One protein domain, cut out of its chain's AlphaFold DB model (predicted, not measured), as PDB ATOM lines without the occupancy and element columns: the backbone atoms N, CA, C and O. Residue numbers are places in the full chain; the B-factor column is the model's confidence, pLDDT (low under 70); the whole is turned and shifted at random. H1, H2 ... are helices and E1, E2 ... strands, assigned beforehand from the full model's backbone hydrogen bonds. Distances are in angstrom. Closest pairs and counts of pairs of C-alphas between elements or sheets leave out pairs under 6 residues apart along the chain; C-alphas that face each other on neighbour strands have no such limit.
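Overview. This is residues 327 to 391 and 427 to 446 of the 1207 residues of an uncharacterized protein of Aphanomyces euteiches (UniProt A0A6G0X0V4). A twisted four-stranded sheet, E1 to E4, has helix H1 across one face; a separate two-stranded ribbon, E5 and E6, stands at the other end of the long axis from H1. The short helix H2 bridges the two sheets, and the closing stretch, residues 433 to 446, folds back beside E6. The 85 printed residues run H1 E1 E2 E3 E4 H2 E5 E6, two named helices and six named strands, a mixed class. The larger sheet has the order E1 - E2 - E3 - E4, and both sheets are antiparallel. The whole is compact, with a radius of gyration of the C-alphas of 13.0 A and spans of 40 by 30 by 17 A.

Arrangement. The larger sheet holds E1, residues 340 to 345, E2, residues 348 to 352, E3, residues 359 to 363, and E4, residues 368 to 370. It is a meander, each strand the antiparallel neighbour of the one before, with E1 and E4 as edge strands. It is only just strongly twisted, with C-alphas up to 4.2 A off its best plane. Hairpin E1 and E2 has N 342 and O 350 within hydrogen-bond range at 2.9 A; hairpin E2 and E3 has N 349 and O 362 at 2.8 A; hairpin E3 and E4 has N 363 and O 368 at 3.0 A. H1, residues 329 to 338, is on this sheet at a height of 9.5 A, over E3 and E4. On the local plane it runs across the strands, at 72 degrees to E3. The closest C-alphas of H1 and E4 are those of Trp 332 and Cys 369, 6.6 A apart. H2, residues 375 to 381, only grazes the sheet with residues 376 to 380. Its closest C-alpha pair with E1 is Phe 377 and Leu 345, 7.2 A. E5, residues 385 to 390, and E6, residues 427 to 432, are antiparallel at 146 degrees, with N 431 and O 386 at 2.8 A. The closest C-alphas of E1 and E6 are those of Leu 342 and Tyr 428, 7.4 A apart. E1 and E5 are apart, and so are H1 and H2. In both helices every O i to N i+4 pair is within hydrogen-bond range.

Along the chain. E1 is 15.4 A long, E2 13.2 A, E3 13.7 A and E4 6.8 A. H1 is 14.6 A long and begins at C-alpha 329 (236.971, 278.950, -38.424). H2 measures 9.9 A, E5 15.0 A and E6 16.6 A, which ends at C-alpha 432 (209.993, 277.656, -18.930).

Size, cuts and confidence. The C-alphas farthest apart, of Asp 330 and Thr 435, are 40.5 A apart. Residues 392 to 426 are not printed, and C-alphas 391 and 427 are 7.2 A apart across the cut. Of the links printed whole, E2 to E3 is short and the others are tight. The mean pLDDT of the printed part is 75.1, and residues 354 to 357, 383, 390 to 391, 427 and 445 to 446 are under 70.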
ATOM      1  N   LYS A 327     232.447 272.543 -37.896       71.69
ATOM      2  CA  LYS A 327     232.688 273.752 -38.703       71.69
ATOM      3  C   LYS A 327     234.097 274.307 -38.522       71.69
ATOM      4  O   LYS A 327     234.603 274.404 -37.401       71.69
ATOM      5  N   SER A 328     234.708 274.712 -39.631       75.88
ATOM      6  CA  SER A 328     236.004 275.396 -39.673       75.88
ATOM      7  C   SER A 328     235.893 276.880 -39.265       75.88
ATOM      8  O   SER A 328     234.802 277.454 -39.304       75.88
ATOM      9  N   PRO A 329     236.996 277.548 -38.864       75.19
ATOM     10  CA  PRO A 329     236.971 278.950 -38.424       75.19
ATOM     11  C   PRO A 329     236.388 279.926 -39.460       75.19
ATOM     12  O   PRO A 329     235.670 280.853 -39.093       75.19
ATOM     13  N   ASP A 330     236.633 279.693 -40.750       73.31
ATOM     14  CA  ASP A 330     236.101 280.534 -41.831       73.31
ATOM     15  C   ASP A 330     234.588 280.315 -42.027       73.31
ATOM     16  O   ASP A 330     233.828 281.259 -42.273       73.31
ATOM     17  N   GLU A 331     234.115 279.081 -41.830       77.50
ATOM     18  CA  GLU A 331     232.686 278.758 -41.830       77.50
ATOM     19  C   GLU A 331     231.970 279.391 -40.631       77.50
ATOM     20  O   GLU A 331     230.847 279.876 -40.787       77.50
ATOM     21  N   TRP A 332     232.626 279.487 -39.470       78.69
ATOM     22  CA  TRP A 332     232.115 280.203 -38.296       78.69
ATOM     23  C   TRP A 332     231.921 281.700 -38.543       78.69
ATOM     24  O   TRP A 332     230.896 282.261 -38.164       78.69
ATOM     25  N   VAL A 333     232.845 282.348 -39.254       77.94
ATOM     26  CA  VAL A 333     232.702 283.766 -39.627       77.94
ATOM     27  C   VAL A 333     231.525 283.959 -40.588       77.94
ATOM     28  O   VAL A 333     230.731 284.890 -40.433       77.94
ATOM     29  N   SER A 334     231.362 283.050 -41.554       76.81
ATOM     30  CA  SER A 334     230.260 283.111 -42.522       76.81
ATOM     31  C   SER A 334     228.883 282.849 -41.894       76.81
ATOM     32  O   SER A 334     227.892 283.464 -42.293       76.81
ATOM     33  N   THR A 335     228.824 281.965 -40.895       78.12
ATOM     34  CA  THR A 335     227.597 281.583 -40.180       78.12
ATOM     35  C   THR A 335     227.220 282.630 -39.145       78.12
ATOM     36  O   THR A 335     226.050 282.971 -39.029       78.12
ATOM     37  N   LEU A 336     228.195 283.262 -38.493       80.88
ATOM     38  CA  LEU A 336     227.967 284.420 -37.634       80.88
ATOM     39  C   LEU A 336     227.461 285.649 -38.402       80.88
ATOM     40  O   LEU A 336     226.618 286.384 -37.892       80.88
ATOM     41  N   ALA A 337     227.938 285.869 -39.631       77.06
ATOM     42  CA  ALA A 337     227.458 286.959 -40.481       77.06
ATOM     43  C   ALA A 337     225.995 286.772 -40.930       77.06
ATOM     44  O   ALA A 337     225.296 287.759 -41.156       77.06
ATOM     45  N   ARG A 338     225.531 285.518 -41.047       73.38
ATOM     46  CA  ARG A 338     224.147 285.158 -41.413       73.38
ATOM     47  C   ARG A 338     223.249 284.838 -40.205       73.38
ATOM     48  O   ARG A 338     222.033 284.770 -40.360       73.38
ATOM     49  N   GLY A 339     223.836 284.645 -39.025       72.81
ATOM     50  CA  GLY A 339     223.178 284.203 -37.796       72.81
ATOM     51  C   GLY A 339     222.216 285.227 -37.199       72.81
ATOM     52  O   GLY A 339     222.520 286.419 -37.118       72.81
ATOM     53  N   VAL A 340     221.062 284.758 -36.717       77.25
ATOM     54  CA  VAL A 340     220.100 285.611 -36.003       77.25
ATOM     55  C   VAL A 340     220.540 285.732 -34.546       77.25
ATOM     56  O   VAL A 340     220.615 284.737 -33.826       77.25
ATOM     57  N   ARG A 341     220.834 286.958 -34.101       80.25
ATOM     58  CA  ARG A 341     221.232 287.248 -32.713       80.25
ATOM     59  C   ARG A 341     219.993 287.332 -31.827       80.25
ATOM     60  O   ARG A 341     219.105 288.135 -32.099       80.25
ATOM     61  N   LEU A 342     219.950 286.526 -30.768       76.69
ATOM     62  CA  LEU A 342     218.820 286.473 -29.839       76.69
ATOM     63  C   LEU A 342     218.989 287.470 -28.696       76.69
ATOM     64  O   LEU A 342     218.255 288.449 -28.585       76.69
ATOM     65  N   SER A 343     219.963 287.217 -27.830       76.88
ATOM     66  CA  SER A 343     220.168 287.993 -26.611       76.88
ATOM     67  C   SER A 343     221.615 287.933 -26.159       76.88
ATOM     68  O   SER A 343     222.315 286.948 -26.392       76.88
ATOM     69  N   LYS A 344     222.037 288.994 -25.475       79.00
ATOM     70  CA  LYS A 344     223.379 289.142 -24.926       79.00
ATOM     71  C   LYS A 344     223.340 288.999 -23.409       79.00
ATOM     72  O   LYS A 344     222.518 289.645 -22.758       79.00
ATOM     73  N   LEU A 345     224.226 288.173 -22.867       75.56
ATOM     74  CA  LEU A 345     224.479 288.044 -21.436       75.56
ATOM     75  C   LEU A 345     225.982 288.266 -21.232       75.56
ATOM     76  O   LEU A 345     226.796 287.513 -21.758       75.56
ATOM     77  N   ASN A 346     226.341 289.340 -20.523       77.69
ATOM     78  CA  ASN A 346     227.719 289.828 -20.397       77.69
ATOM     79  C   ASN A 346     228.403 290.036 -21.767       77.69
ATOM     80  O   ASN A 346     227.948 290.865 -22.558       77.69
ATOM     81  N   GLU A 347     229.499 289.321 -22.031       78.56
ATOM     82  CA  GLU A 347     230.306 289.411 -23.260       78.56
ATOM     83  C   GLU A 347     229.844 288.407 -24.337       78.56
ATOM     84  O   GLU A 347     230.192 288.553 -25.511       78.56
ATOM     85  N   TRP A 348     228.981 287.453 -23.962       81.62
ATOM     86  CA  TRP A 348     228.476 286.395 -24.831       81.62
ATOM     87  C   TRP A 348     227.128 286.752 -25.464       81.62
ATOM     88  O   TRP A 348     226.175 287.172 -24.800       81.62
ATOM     89  N   VAL A 349     227.023 286.520 -26.768       83.00
ATOM     90  CA  VAL A 349     225.807 286.657 -27.567       83.00
ATOM     91  C   VAL A 349     225.343 285.272 -27.996       83.00
ATOM     92  O   VAL A 349     226.097 284.510 -28.598       83.00
ATOM     93  N   GLN A 350     224.087 284.953 -27.696       85.00
ATOM     94  CA  GLN A 350     223.445 283.731 -28.167       85.00
ATOM     95  C   GLN A 350     222.883 283.956 -29.575       85.00
ATOM     96  O   GLN A 350     222.124 284.905 -29.807       85.00
ATOM     97  N   CYS A 351     223.253 283.082 -30.502       83.44
ATOM     98  CA  CYS A 351     222.916 283.158 -31.917       83.44
ATOM     99  C   CYS A 351     222.267 281.849 -32.380       83.44
ATOM    100  O   CYS A 351     222.548 280.782 -31.837       83.44
ATOM    101  N   VAL A 352     221.418 281.929 -33.403       81.75
ATOM    102  CA  VAL A 352     220.858 280.752 -34.082       81.75
ATOM    103  C   VAL A 352     221.418 280.686 -35.491       81.75
ATOM    104  O   VAL A 352     221.414 281.687 -36.218       81.75
ATOM    105  N   ASP A 353     221.915 279.510 -35.860       78.62
ATOM    106  CA  ASP A 353     222.394 279.225 -37.204       78.62
ATOM    107  C   ASP A 353     221.202 279.065 -38.166       78.62
ATOM    108  O   ASP A 353     220.373 278.180 -37.952       78.62
ATOM    109  N   PRO A 354     221.075 279.890 -39.219       68.50
ATOM    110  CA  PRO A 354     219.939 279.824 -40.135       68.50
ATOM    111  C   PRO A 354     219.873 278.523 -40.943       68.50
ATOM    112  O   PRO A 354     218.775 278.136 -41.342       68.50
ATOM    113  N   ASP A 355     221.014 277.863 -41.174       67.81
ATOM    114  CA  ASP A 355     221.102 276.666 -42.020       67.81
ATOM    115  C   ASP A 355     220.825 275.376 -41.218       67.81
ATOM    116  O   ASP A 355     220.239 274.433 -41.750       67.81
ATOM    117  N   ALA A 356     221.206 275.341 -39.932       66.75
ATOM    118  CA  ALA A 356     221.060 274.174 -39.053       66.75
ATOM    119  C   ALA A 356     219.941 274.306 -37.995       66.75
ATOM    120  O   ALA A 356     219.632 273.324 -37.328       66.75
ATOM    121  N   ASP A 357     219.362 275.502 -37.805       69.25
ATOM    122  CA  ASP A 357     218.428 275.857 -36.712       69.25
ATOM    123  C   ASP A 357     218.954 275.480 -35.302       69.25
ATOM    124  O   ASP A 357     218.190 275.324 -34.350       69.25
ATOM    125  N   CYS A 358     220.280 275.362 -35.162       74.19
ATOM    126  CA  CYS A 358     220.982 275.031 -33.922       74.19
ATOM    127  C   CYS A 358     221.525 276.299 -33.245       74.19
ATOM    128  O   CYS A 358     221.851 277.297 -33.900       74.19
ATOM    129  N   ILE A 359     221.635 276.257 -31.919       79.38
ATOM    130  CA  ILE A 359     222.069 277.393 -31.102       79.38
ATOM    131  C   ILE A 359     223.587 277.367 -30.969       79.38
ATOM    132  O   ILE A 359     224.170 276.344 -30.626       79.38
ATOM    133  N   PHE A 360     224.226 278.514 -31.164       85.12
ATOM    134  CA  PHE A 360     225.641 278.690 -30.869       85.12
ATOM    135  C   PHE A 360     225.886 279.998 -30.118       85.12
ATOM    136  O   PHE A 360     225.057 280.911 -30.102       85.12
ATOM    137  N   TYR A 361     227.044 280.088 -29.477       86.06
ATOM    138  CA  TYR A 361     227.416 281.202 -28.618       86.06
ATOM    139  C   TYR A 361     228.651 281.894 -29.173       86.06
ATOM    140  O   TYR A 361     229.637 281.242 -29.521       86.06
ATOM    141  N   PHE A 362     228.581 283.219 -29.248       85.38
ATOM    142  CA  PHE A 362     229.641 284.077 -29.752       85.38
ATOM    143  C   PHE A 362     230.127 285.030 -28.669       85.38
ATOM    144  O   PHE A 362     229.328 285.763 -28.092       85.38
ATOM    145  N   ASP A 363     231.430 285.050 -28.426       84.88
ATOM    146  CA  ASP A 363     232.060 286.023 -27.539       84.88
ATOM    147  C   ASP A 363     232.565 287.225 -28.343       84.88
ATOM    148  O   ASP A 363     233.434 287.091 -29.209       84.88
ATOM    149  N   GLU A 364     232.040 288.415 -28.043       77.44
ATOM    150  CA  GLU A 364     232.443 289.657 -28.712       77.44
ATOM    151  C   GLU A 364     233.878 290.084 -28.369       77.44
ATOM    152  O   GLU A 364     234.503 290.793 -29.160       77.44
ATOM    153  N   SER A 365     234.408 289.678 -27.210       78.75
ATOM    154  CA  SER A 365     235.736 290.094 -26.746       78.75
ATOM    155  C   SER A 365     236.858 289.286 -27.404       78.75
ATOM    156  O   SER A 365     237.876 289.845 -27.821       78.75
ATOM    157  N   THR A 366     236.658 287.971 -27.537       77.75
ATOM    158  CA  THR A 366     237.640 287.034 -28.103       77.75
ATOM    159  C   THR A 366     237.365 286.673 -29.561       77.75
ATOM    160  O   THR A 366     238.231 286.088 -30.213       77.75
ATOM    161  N   ASN A 367     236.198 287.055 -30.091       79.00
ATOM    162  CA  ASN A 367     235.741 286.754 -31.447       79.00
ATOM    163  C   ASN A 367     235.674 285.236 -31.725       79.00
ATOM    164  O   ASN A 367     235.995 284.777 -32.822       79.00
ATOM    165  N   THR A 368     235.295 284.446 -30.711       79.44
ATOM    166  CA  THR A 368     235.219 282.978 -30.781       79.44
ATOM    167  C   THR A 368     233.769 282.492 -30.809       79.44
ATOM    168  O   THR A 368     232.900 283.064 -30.151       79.44
ATOM    169  N   CYS A 369     233.499 281.443 -31.593       81.25
ATOM    170  CA  CYS A 369     232.190 280.789 -31.684       81.25
ATOM    171  C   CYS A 369     232.269 279.369 -31.112       81.25
ATOM    172  O   CYS A 369     233.245 278.656 -31.344       81.25
ATOM    173  N   SER A 370     231.239 278.959 -30.375       79.62
ATOM    174  CA  SER A 370     231.170 277.671 -29.682       79.62
ATOM    175  C   SER A 370     229.752 277.100 -29.745       79.62
ATOM    176  O   SER A 370     228.787 277.829 -29.519       79.62
ATOM    177  N   TRP A 371     229.625 275.790 -29.984       76.94
ATOM    178  CA  TRP A 371     228.353 275.067 -29.831       76.94
ATOM    179  C   TRP A 371     227.958 274.891 -28.354       76.94
ATOM    180  O   TRP A 371     226.781 274.838 -28.022       76.94
ATOM    181  N   GLN A 372     228.926 274.848 -27.431       74.94
ATOM    182  CA  GLN A 372     228.643 274.676 -26.004       74.94
ATOM    183  C   GLN A 372     228.226 275.991 -25.340       74.94
ATOM    184  O   GLN A 372     228.881 277.024 -25.507       74.94
ATOM    185  N   ALA A 373     227.175 275.919 -24.520       75.62
ATOM    186  CA  ALA A 373     226.684 277.040 -23.731       75.62
ATOM    187  C   ALA A 373     227.700 277.493 -22.659       75.62
ATOM    188  O   ALA A 373     228.112 276.677 -21.824       75.62
ATOM    189  N   PRO A 374     228.070 278.788 -22.623       76.12
ATOM    190  CA  PRO A 374     228.892 279.368 -21.568       76.12
ATOM    191  C   PRO A 374     228.251 279.188 -20.189       76.12
ATOM    192  O   PRO A 374     227.027 279.129 -20.055       76.12
ATOM    193  N   ILE A 375     229.077 279.153 -19.142       74.19
ATOM    194  CA  ILE A 375     228.649 278.887 -17.754       74.19
ATOM    195  C   ILE A 375     227.554 279.867 -17.298       74.19
ATOM    196  O   ILE A 375     226.632 279.481 -16.584       74.19
ATOM    197  N   GLU A 376     227.626 281.117 -17.751       73.88
ATOM    198  CA  GLU A 376     226.663 282.178 -17.444       73.88
ATOM    199  C   GLU A 376     225.280 281.875 -18.032       73.88
ATOM    200  O   GLU A 376     224.271 281.993 -17.337       73.88
ATOM    201  N   PHE A 377     225.237 281.402 -19.281       76.19
ATOM    202  CA  PHE A 377     224.006 280.975 -19.944       76.19
ATOM    203  C   PHE A 377     223.475 279.658 -19.371       76.19
ATOM    204  O   PHE A 377     222.273 279.552 -19.145       76.19
ATOM    205  N   ARG A 378     224.344 278.689 -19.049       71.94
ATOM    206  CA  ARG A 378     223.942 277.439 -18.373       71.94
ATOM    207  C   ARG A 378     223.331 277.694 -17.000       71.94
ATOM    208  O   ARG A 378     222.356 277.050 -16.631       71.94
ATOM    209  N   ALA A 379     223.864 278.653 -16.250       71.81
ATOM    210  CA  ALA A 379     223.314 279.024 -14.952       71.81
ATOM    211  C   ALA A 379     222.000 279.817 -15.063       71.81
ATOM    212  O   ALA A 379     221.135 279.659 -14.204       71.81
ATOM    213  N   ALA A 380     221.853 280.656 -16.096       71.69
ATOM    214  CA  ALA A 380     220.643 281.444 -16.338       71.69
ATOM    215  C   ALA A 380     219.472 280.599 -16.861       71.69
ATOM    216  O   ALA A 380     218.335 280.785 -16.432       71.69
ATOM    217  N   LEU A 381     219.748 279.684 -17.795       72.50
ATOM    218  CA  LEU A 381     218.736 278.831 -18.418       72.50
ATOM    219  C   LEU A 381     218.435 277.595 -17.556       72.50
ATOM    220  O   LEU A 381     217.275 277.210 -17.408       72.50
ATOM    221  N   GLY A 382     219.455 277.008 -16.919       70.38
ATOM    222  CA  GLY A 382     219.321 275.747 -16.183       70.38
ATOM    223  C   GLY A 382     218.661 274.641 -17.019       70.38
ATOM    224  O   GLY A 382     218.573 274.739 -18.237       70.38
ATOM    225  N   ASP A 383     218.126 273.617 -16.355       67.50
ATOM    226  CA  ASP A 383     217.484 272.469 -17.028       67.50
ATOM    227  C   ASP A 383     216.002 272.717 -17.374       67.50
ATOM    228  O   ASP A 383     215.238 271.775 -17.587       67.50
ATOM    229  N   HIS A 384     215.522 273.959 -17.259       70.31
ATOM    230  CA  HIS A 384     214.081 274.248 -17.261       70.31
ATOM    231  C   HIS A 384     213.656 275.340 -18.237       70.31
ATOM    232  O   HIS A 384     212.454 275.500 -18.439       70.31
ATOM    233  N   TRP A 385     214.589 276.100 -18.814       73.88
ATOM    234  CA  TRP A 385     214.285 277.118 -19.816       73.88
ATOM    235  C   TRP A 385     214.827 276.692 -21.175       73.88
ATOM    236  O   TRP A 385     216.031 276.522 -21.333       73.88
ATOM    237  N   ARG A 386     213.948 276.614 -22.177       74.44
ATOM    238  CA  ARG A 386     214.320 276.335 -23.571       74.44
ATOM    239  C   ARG A 386     213.885 277.453 -24.508       74.44
ATOM    240  O   ARG A 386     212.912 278.161 -24.248       74.44
ATOM    241  N   THR A 387     214.591 277.620 -25.618       72.62
ATOM    242  CA  THR A 387     214.216 278.564 -26.678       72.62
ATOM    243  C   THR A 387     213.248 277.905 -27.648       72.62
ATOM    244  O   THR A 387     213.547 276.848 -28.196       72.62
ATOM    245  N   GLN A 388     212.107 278.540 -27.907       74.81
ATOM    246  CA  GLN A 388     211.118 278.047 -28.863       74.81
ATOM    247  C   GLN A 388     210.804 279.113 -29.917       74.81
ATOM    248  O   GLN A 388     210.604 280.289 -29.598       74.81
ATOM    249  N   GLN A 389     210.739 278.702 -31.184       73.00
ATOM    250  CA  GLN A 389     210.285 279.556 -32.279       73.00
ATOM    251  C   GLN A 389     208.764 279.751 -32.186       73.00
ATOM    252  O   GLN A 389     208.008 278.781 -32.109       73.00
ATOM    253  N   LYS A 390     208.297 281.003 -32.208       63.19
ATOM    254  CA  LYS A 390     206.867 281.334 -32.164       63.19
ATOM    255  C   LYS A 390     206.416 281.866 -33.523       63.19
ATOM    256  O   LYS A 390     206.951 282.857 -34.015       63.19
ATOM    257  N   ASN A 391     205.408 281.232 -34.121       49.91
ATOM    258  CA  ASN A 391     204.775 281.748 -35.336       49.91
ATOM    259  C   ASN A 391     203.972 283.022 -35.004       49.91
ATOM    260  O   ASN A 391     203.275 283.038 -33.984       49.91
ATOM    261  N   VAL A 427     210.796 284.675 -35.031       63.97
ATOM    262  CA  VAL A 427     210.846 285.242 -33.669       63.97
ATOM    263  C   VAL A 427     210.991 284.104 -32.658       63.97
ATOM    264  O   VAL A 427     210.161 283.192 -32.629       63.97
ATOM    265  N   TYR A 428     212.023 284.166 -31.819       72.75
ATOM    266  CA  TYR A 428     212.310 283.169 -30.782       72.75
ATOM    267  C   TYR A 428     212.015 283.745 -29.389       72.75
ATOM    268  O   TYR A 428     212.253 284.924 -29.131       72.75
ATOM    269  N   VAL A 429     211.466 282.916 -28.498       77.75
ATOM    270  CA  VAL A 429     211.079 283.287 -27.125       77.75
ATOM    271  C   VAL A 429     211.571 282.199 -26.164       77.75
ATOM    272  O   VAL A 429     211.572 281.021 -26.518       77.75
ATOM    273  N   TYR A 430     211.982 282.571 -24.950       79.62
ATOM    274  CA  TYR A 430     212.344 281.623 -23.891       79.62
ATOM    275  C   TYR A 430     211.087 281.114 -23.198       79.62
ATOM    276  O   TYR A 430     210.259 281.914 -22.766       79.62
ATOM    277  N   VAL A 431     210.945 279.800 -23.068       78.62
ATOM    278  CA  VAL A 431     209.803 279.150 -22.422       78.62
ATOM    279  C   VAL A 431     210.311 278.312 -21.260       78.62
ATOM    280  O   VAL A 431     211.230 277.514 -21.425       78.62
ATOM    281  N   HIS A 432     209.718 278.499 -20.084       79.06
ATOM    282  CA  HIS A 432     209.993 277.656 -18.930       79.06
ATOM    283  C   HIS A 432     209.134 276.384 -18.998       79.06
ATOM    284  O   HIS A 432     207.907 276.460 -19.002       79.06
ATOM    285  N   ASP A 433     209.753 275.205 -18.974       71.19
ATOM    286  CA  ASP A 433     209.081 273.925 -19.245       71.19
ATOM    287  C   ASP A 433     208.065 273.505 -18.179       71.19
ATOM    288  O   ASP A 433     207.039 272.907 -18.493       71.19
ATOM    289  N   GLN A 434     208.318 273.839 -16.913       73.19
ATOM    290  CA  GLN A 434     207.424 273.492 -15.804       73.19
ATOM    291  C   GLN A 434     206.321 274.529 -15.543       73.19
ATOM    292  O   GLN A 434     205.224 274.149 -15.141       73.19
ATOM    293  N   THR A 435     206.590 275.827 -15.733       74.06
ATOM    294  CA  THR A 435     205.623 276.901 -15.421       74.06
ATOM    295  C   THR A 435     204.879 277.423 -16.648       74.06
ATOM    296  O   THR A 435     203.842 278.066 -16.502       74.06
ATOM    297  N   GLY A 436     205.388 277.161 -17.856       72.56
ATOM    298  CA  GLY A 436     204.849 277.693 -19.107       72.56
ATOM    299  C   GLY A 436     205.075 279.198 -19.296       72.56
ATOM    300  O   GLY A 436     204.532 279.776 -20.238       72.56
ATOM    301  N   GLU A 437     205.852 279.855 -18.425       76.31
ATOM    302  CA  GLU A 437     206.176 281.277 -18.564       76.31
ATOM    303  C   GLU A 437     206.994 281.524 -19.837       76.31
ATOM    304  O   GLU A 437     208.042 280.910 -20.037       76.31
ATOM    305  N   THR A 438     206.545 282.461 -20.680       76.31
ATOM    306  CA  THR A 438     207.268 282.866 -21.895       76.31
ATOM    307  C   THR A 438     207.909 284.242 -21.720       76.31
ATOM    308  O   THR A 438     207.201 285.204 -21.412       76.31
ATOM    309  N   ARG A 439     209.219 284.365 -21.954       73.50
ATOM    310  CA  ARG A 439     209.986 285.616 -21.840       73.50
ATOM    311  C   ARG A 439     210.736 285.944 -23.124       73.50
ATOM    312  O   ARG A 439     211.302 285.070 -23.768       73.50
ATOM    313  N   THR A 440     210.773 287.225 -23.479       71.12
ATOM    314  CA  THR A 440     211.527 287.730 -24.640       71.12
ATOM    315  C   THR A 440     213.003 287.987 -24.331       71.12
ATOM    316  O   THR A 440     213.801 288.106 -25.253       71.12
ATOM    317  N   SER A 441     213.383 288.043 -23.053       72.62
ATOM    318  CA  SER A 441     214.767 288.192 -22.589       72.62
ATOM    319  C   SER A 441     215.179 287.024 -21.691       72.62
ATOM    320  O   SER A 441     214.327 286.381 -21.072       72.62
ATOM    321  N   VAL A 442     216.492 286.783 -21.594       72.81
ATOM    322  CA  VAL A 442     217.075 285.730 -20.743       72.81
ATOM    323  C   VAL A 442     216.636 285.932 -19.282       72.81
ATOM    324  O   VAL A 442     216.575 287.081 -18.822       72.81
ATOM    325  N   PRO A 443     216.302 284.862 -18.537       70.88
ATOM    326  CA  PRO A 443     216.009 284.951 -17.109       70.88
ATOM    327  C   PRO A 443     217.189 285.549 -16.317       70.88
ATOM    328  O   PRO A 443     218.343 285.348 -16.700       70.88
ATOM    329  N   PRO A 444     216.940 286.281 -15.213       70.00
ATOM    330  CA  PRO A 444     218.016 286.795 -14.371       70.00
ATOM    331  C   PRO A 444     218.833 285.640 -13.770       70.00
ATOM    332  O   PRO A 444     218.269 284.647 -13.315       70.00
ATOM    333  N   THR A 445     220.158 285.777 -13.772       62.66
ATOM    334  CA  THR A 445     221.105 284.770 -13.280       62.66
ATOM    335  C   THR A 445     221.012 284.590 -11.765       62.66
ATOM    336  O   THR A 445     221.202 285.545 -11.013       62.66
ATOM    337  N   ASP A 446     220.791 283.354 -11.304       66.00
ATOM    338  CA  ASP A 446     220.856 283.010  -9.879       66.00
ATOM    339  C   ASP A 446     222.328 282.922  -9.419       66.00
ATOM    340  O   ASP A 446     223.048 281.995  -9.815       66.00
TER     341      ASP A 446